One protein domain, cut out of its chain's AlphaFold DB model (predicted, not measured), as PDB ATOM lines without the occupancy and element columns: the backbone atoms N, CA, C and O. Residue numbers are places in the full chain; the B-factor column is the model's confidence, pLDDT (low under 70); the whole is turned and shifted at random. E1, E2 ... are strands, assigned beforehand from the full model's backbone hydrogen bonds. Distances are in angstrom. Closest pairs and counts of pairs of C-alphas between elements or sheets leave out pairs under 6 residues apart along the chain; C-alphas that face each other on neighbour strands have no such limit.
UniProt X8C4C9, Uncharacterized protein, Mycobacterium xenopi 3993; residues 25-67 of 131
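AT A GLANCE: This is residues 25 to 67 of the 131 residues of an uncharacterized protein of Mycobacterium xenopi 3993 (UniProt X8C4C9). Little regular structure: a single two-stranded hairpin, E1 and E2, has a loop of chain at one end, residues 25 to 35, and a tail at the other, of which residues 62 to 67 stick out. After E2 the chain folds back, residues 52 to 53 pairing with 48 to 49 of E2. The printed part has 43 residues, 12 of them in named elements, with no named helix; the class is all strand, the sheet antiparallel. It is loose, radius of gyration of the C-alphas 11.7 A, spanning 35 by 24 by 16 A.

IN THESE COORDINATES: E1, residues 36 to 41, begins at C-alpha 36 (26.026, 44.283, 28.954) and is 15.2 A long. E2, residues 44 to 49, is 16.0 A long and ends at C-alpha 49 (27.342, 44.870, 24.244).

HOW THE PARTS SIT: E1 and E2 are antiparallel neighbours at 147 degrees, a hairpin with a tight link. N 39 and O 46 are within hydrogen-bond range at 2.8 A.

THE WHOLE: The C-alphas farthest apart, of Gln 31 and Arg 67, are 37.2 A apart. The printed part has no cut, and no printed residue is under 70 in pLDDT.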
ATOM      1  N   THR A  25      26.743  41.601  35.404       93.38
ATOM      2  CA  THR A  25      25.675  42.581  35.682       93.38
ATOM      3  C   THR A  25      25.504  42.891  37.169       93.38
ATOM      4  O   THR A  25      25.159  44.017  37.518       93.38
ATOM      5  N   LYS A  26      25.815  41.945  38.064       94.38
ATOM      6  CA  LYS A  26      25.572  42.037  39.513       94.38
ATOM      7  C   LYS A  26      26.264  43.217  40.192       94.38
ATOM      8  O   LYS A  26      25.678  43.852  41.063       94.38
ATOM      9  N   TYR A  27      27.502  43.505  39.799       94.56
ATOM     10  CA  TYR A  27      28.325  44.565  40.394       94.56
ATOM     11  C   TYR A  27      28.574  45.732  39.433       94.56
ATOM     12  O   TYR A  27      29.458  46.557  39.662       94.56
ATOM     13  N   LEU A  28      27.803  45.808  38.346       93.56
ATOM     14  CA  LEU A  28      27.960  46.851  37.345       93.56
ATOM     15  C   LEU A  28      27.369  48.173  37.878       93.56
ATOM     16  O   LEU A  28      26.193  48.205  38.254       93.56
ATOM     17  N   PRO A  29      28.139  49.281  37.929       95.94
ATOM     18  CA  PRO A  29      27.616  50.567  38.378       95.94
ATOM     19  C   PRO A  29      26.395  50.999  37.560       95.94
ATOM     20  O   PRO A  29      26.342  50.777  36.350       95.94
ATOM     21  N   LYS A  30      25.434  51.676  38.202       93.81
ATOM     22  CA  LYS A  30      24.131  52.024  37.597       93.81
ATOM     23  C   LYS A  30      24.248  52.749  36.252       93.81
ATOM     24  O   LYS A  30      23.453  52.485  35.355       93.81
ATOM     25  N   GLN A  31      25.250  53.615  36.091       95.19
ATOM     26  CA  GLN A  31      25.514  54.338  34.838       95.19
ATOM     27  C   GLN A  31      25.918  53.439  33.655       95.19
ATOM     28  O   GLN A  31      25.841  53.868  32.510       95.19
ATOM     29  N   TYR A  32      26.344  52.201  33.917       95.12
ATOM     30  CA  TYR A  32      26.776  51.234  32.908       95.12
ATOM     31  C   TYR A  32      25.824  50.051  32.770       95.12
ATOM     32  O   TYR A  32      26.156  49.105  32.069       95.12
ATOM     33  N   ARG A  33      24.637  50.093  33.387       91.94
ATOM     34  CA  ARG A  33      23.665  48.987  33.355       91.94
ATOM     35  C   ARG A  33      23.360  48.478  31.934       91.94
ATOM     36  O   ARG A  33      23.123  47.295  31.744       91.94
ATOM     37  N   ASP A  34      23.411  49.370  30.943       92.69
ATOM     38  CA  ASP A  34      23.079  49.064  29.548       92.69
ATOM     39  C   ASP A  34      24.298  48.567  28.741       92.69
ATOM     40  O   ASP A  34      24.176  48.252  27.553       92.69
ATOM     41  N   ALA A  35      25.484  48.490  29.358       94.25
ATOM     42  CA  ALA A  35      26.717  48.073  28.695       94.25
ATOM     43  C   ALA A  35      26.716  46.585  28.331       94.25
ATOM     44  O   ALA A  35      27.250  46.237  27.279       94.25
ATOM     45  N   ILE A  36      26.124  45.731  29.169       94.12
ATOM     46  CA  ILE A  36      26.026  44.283  28.954       94.12
ATOM     47  C   ILE A  36      24.596  43.862  29.262       94.12
ATOM     48  O   ILE A  36      24.116  44.046  30.377       94.12
ATOM     49  N   GLN A  37      23.917  43.301  28.267       93.00
ATOM     50  CA  GLN A  37      22.527  42.873  28.394       93.00
ATOM     51  C   GLN A  37      22.342  41.496  27.767       93.00
ATOM     52  O   GLN A  37      22.877  41.217  26.696       93.00
ATOM     53  N   TYR A  38      21.543  40.652  28.411       92.75
ATOM     54  CA  TYR A  38      21.096  39.386  27.841       92.75
ATOM     55  C   TYR A  38      19.739  39.614  27.180       92.75
ATOM     56  O   TYR A  38      18.775  39.995  27.837       92.75
ATOM     57  N   VAL A  39      19.676  39.413  25.868       92.25
ATOM     58  CA  VAL A  39      18.494  39.689  25.047       92.25
ATOM     59  C   VAL A  39      18.025  38.421  24.348       92.25
ATOM     60  O   VAL A  39      18.837  37.584  23.955       92.25
ATOM     61  N   GLN A  40      16.714  38.277  24.172       92.88
ATOM     62  CA  GLN A  40      16.134  37.166  23.421       92.88
ATOM     63  C   GLN A  40      15.910  37.566  21.966       92.88
ATOM     64  O   GLN A  40      15.181  38.511  21.679       92.88
ATOM     65  N   VAL A  41      16.523  36.829  21.041       89.56
ATOM     66  CA  VAL A  41      16.416  37.070  19.597       89.56
ATOM     67  C   VAL A  41      16.123  35.748  18.905       89.56
ATOM     68  O   VAL A  41      16.916  34.813  18.991       89.56
ATOM     69  N   ASN A  42      14.990  35.658  18.202       88.56
ATOM     70  CA  ASN A  42      14.564  34.445  17.487       88.56
ATOM     71  C   ASN A  42      14.552  33.189  18.382       88.56
ATOM     72  O   ASN A  42      14.997  32.115  17.977       88.56
ATOM     73  N   GLY A  43      14.094  33.345  19.630       88.25
ATOM     74  CA  GLY A  43      14.033  32.263  20.618       88.25
ATOM     75  C   GLY A  43      15.389  31.826  21.183       88.25
ATOM     76  O   GLY A  43      15.466  30.752  21.779       88.25
ATOM     77  N   ARG A  44      16.454  32.614  20.985       87.19
ATOM     78  CA  ARG A  44      17.790  32.351  21.533       87.19
ATOM     79  C   ARG A  44      18.320  33.528  22.331       87.19
ATOM     80  O   ARG A  44      18.262  34.672  21.874       87.19
ATOM     81  N   THR A  45      18.928  33.211  23.467       91.50
ATOM     82  CA  THR A  45      19.591  34.200  24.308       91.50
ATOM     83  C   THR A  45      20.883  34.647  23.634       91.50
ATOM     84  O   THR A  45      21.694  33.818  23.220       91.50
ATOM     85  N   LYS A  46      21.085  35.959  23.533       92.50
ATOM     86  CA  LYS A  46      22.301  36.600  23.021       92.50
ATOM     87  C   LYS A  46      22.787  37.659  23.998       92.50
ATOM     88  O   LYS A  46      21.998  38.200  24.766       92.50
ATOM     89  N   ILE A  47      24.074  37.986  23.931       93.31
ATOM     90  CA  ILE A  47      24.633  39.122  24.668       93.31
ATOM     91  C   ILE A  47      24.652  40.331  23.736       93.31
ATOM     92  O   ILE A  47      25.208  40.274  22.636       93.31
ATOM     93  N   ALA A  48      24.055  41.426  24.188       94.00
ATOM     94  CA  ALA A  48      24.217  42.743  23.607       94.00
ATOM     95  C   ALA A  48      25.283  43.513  24.393       94.00
ATOM     96  O   ALA A  48      25.211  43.616  25.618       94.00
ATOM     97  N   ILE A  49      26.266  44.058  23.679       93.69
ATOM     98  CA  ILE A  49      27.342  44.870  24.244       93.69
ATOM     99  C   ILE A  49      27.160  46.293  23.729       93.69
ATOM    100  O   ILE A  49      27.249  46.537  22.526       93.69
ATOM    101  N   ARG A  50      26.883  47.235  24.636       92.88
ATOM    102  CA  ARG A  50      26.637  48.657  24.328       92.88
ATOM    103  C   ARG A  50      25.618  48.858  23.194       92.88
ATOM    104  O   ARG A  50      25.850  49.638  22.276       92.88
ATOM    105  N   GLY A  51      24.514  48.113  23.243       91.88
ATOM    106  CA  GLY A  51      23.443  48.166  22.240       91.88
ATOM    107  C   GLY A  51      23.684  47.339  20.971       91.88
ATOM    108  O   GLY A  51      22.783  47.229  20.144       91.88
ATOM    109  N   HIS A  52      24.849  46.702  20.814       93.62
ATOM    110  CA  HIS A  52      25.145  45.839  19.671       93.62
ATOM    111  C   HIS A  52      24.978  44.364  20.031       93.62
ATOM    112  O   HIS A  52      25.670  43.851  20.911       93.62
ATOM    113  N   ILE A  53      24.087  43.664  19.328       92.00
ATOM    114  CA  ILE A  53      23.888  42.220  19.496       92.00
ATOM    115  C   ILE A  53      25.102  41.480  18.931       92.00
ATOM    116  O   ILE A  53      25.447  41.640  17.761       92.00
ATOM    117  N   SER A  54      25.738  40.659  19.763       85.31
ATOM    118  CA  SER A  54      26.870  39.833  19.356       85.31
ATOM    119  C   SER A  54      26.411  38.447  18.905       85.31
ATOM    120  O   SER A  54      25.701  37.747  19.627       85.31
ATOM    121  N   ASP A  55      26.880  38.024  17.731       86.38
ATOM    122  CA  ASP A  55      26.756  36.646  17.233       86.38
ATOM    123  C   ASP A  55      27.975  35.777  17.590       86.38
ATOM    124  O   ASP A  55      28.088  34.637  17.136       86.38
ATOM    125  N   TYR A  56      28.911  36.311  18.384       85.94
ATOM    126  CA  TYR A  56      30.178  35.646  18.689       85.94
ATOM    127  C   TYR A  56      30.009  34.413  19.582       85.94
ATOM    128  O   TYR A  56      30.693  33.413  19.372       85.94
ATOM    129  N   ILE A  57      29.094  34.466  20.558       85.56
ATOM    130  CA  ILE A  57      28.866  33.377  21.514       85.56
ATOM    131  C   ILE A  57      27.513  32.716  21.217       85.56
ATOM    132  O   ILE A  57      26.470  33.255  21.582       85.56
ATOM    133  N   PRO A  58      27.518  31.530  20.582       83.50
ATOM    134  CA  PRO A  58      26.347  30.684  20.360       83.50
ATOM    135  C   PRO A  58      25.452  30.430  21.575       83.50
ATOM    136  O   PRO A  58      24.232  30.394  21.432       83.50
ATOM    137  N   ASN A  59      26.072  30.181  22.729       86.38
ATOM    138  CA  ASN A  59      25.415  29.834  23.981       86.38
ATOM    139  C   ASN A  59      26.006  30.694  25.109       86.38
ATOM    140  O   ASN A  59      26.983  30.278  25.731       86.38
ATOM    141  N   PRO A  60      25.474  31.903  25.345       87.25
ATOM    142  CA  PRO A  60      26.028  32.824  26.335       87.25
ATOM    143  C   PRO A  60      25.646  32.494  27.784       87.25
ATOM    144  O   PRO A  60      26.093  33.185  28.692       87.25
ATOM    145  N   THR A  61      24.789  31.493  28.007       85.62
ATOM    146  CA  THR A  61      24.333  31.087  29.347       85.62
ATOM    147  C   THR A  61      25.154  29.939  29.922       85.62
ATOM    148  O   THR A  61      25.008  29.633  31.099       85.62
ATOM    149  N   PHE A  62      25.971  29.278  29.089       85.44
ATOM    150  CA  PHE A  62      26.778  28.108  29.446       85.44
ATOM    151  C   PHE A  62      25.995  26.990  30.165       85.44
ATOM    152  O   PHE A  62      26.574  26.157  30.852       85.44
ATOM    153  N   GLU A  63      24.679  26.910  29.941       82.94
ATOM    154  CA  GLU A  63      23.792  25.877  30.506       82.94
ATOM    155  C   GLU A  63      24.220  24.447  30.148       82.94
ATOM    156  O   GLU A  63      23.951  23.491  30.873       82.94
ATOM    157  N   VAL A  64      24.912  24.311  29.017       82.19
ATOM    158  CA  VAL A  64      25.499  23.070  28.540       82.19
ATOM    159  C   VAL A  64      26.890  23.373  27.988       82.19
ATOM    160  O   VAL A  64      27.029  24.124  27.017       82.19
ATOM    161  N   VAL A  65      27.911  22.758  28.588       79.81
ATOM    162  CA  VAL A  65      29.329  22.963  28.256       79.81
ATOM    163  C   VAL A  65      30.059  21.647  28.011       79.81
ATOM    164  O   VAL A  65      29.602  20.565  28.385       79.81
ATOM    165  N   ALA A  66      31.202  21.735  27.332       75.56
ATOM    166  CA  ALA A  66      32.083  20.592  27.148       75.56
ATOM    167  C   ALA A  66      32.726  20.176  28.476       75.56
ATOM    168  O   ALA A  66      32.883  20.981  29.392       75.56
ATOM    169  N   ARG A  67      33.129  18.904  28.566       76.06
ATOM    170  CA  ARG A  67      33.937  18.439  29.698       76.06
ATOM    171  C   ARG A  67      35.276  19.199  29.737       76.06
ATOM    172  O   ARG A  67      35.839  19.435  28.662       76.06
TER     173      ARG A  67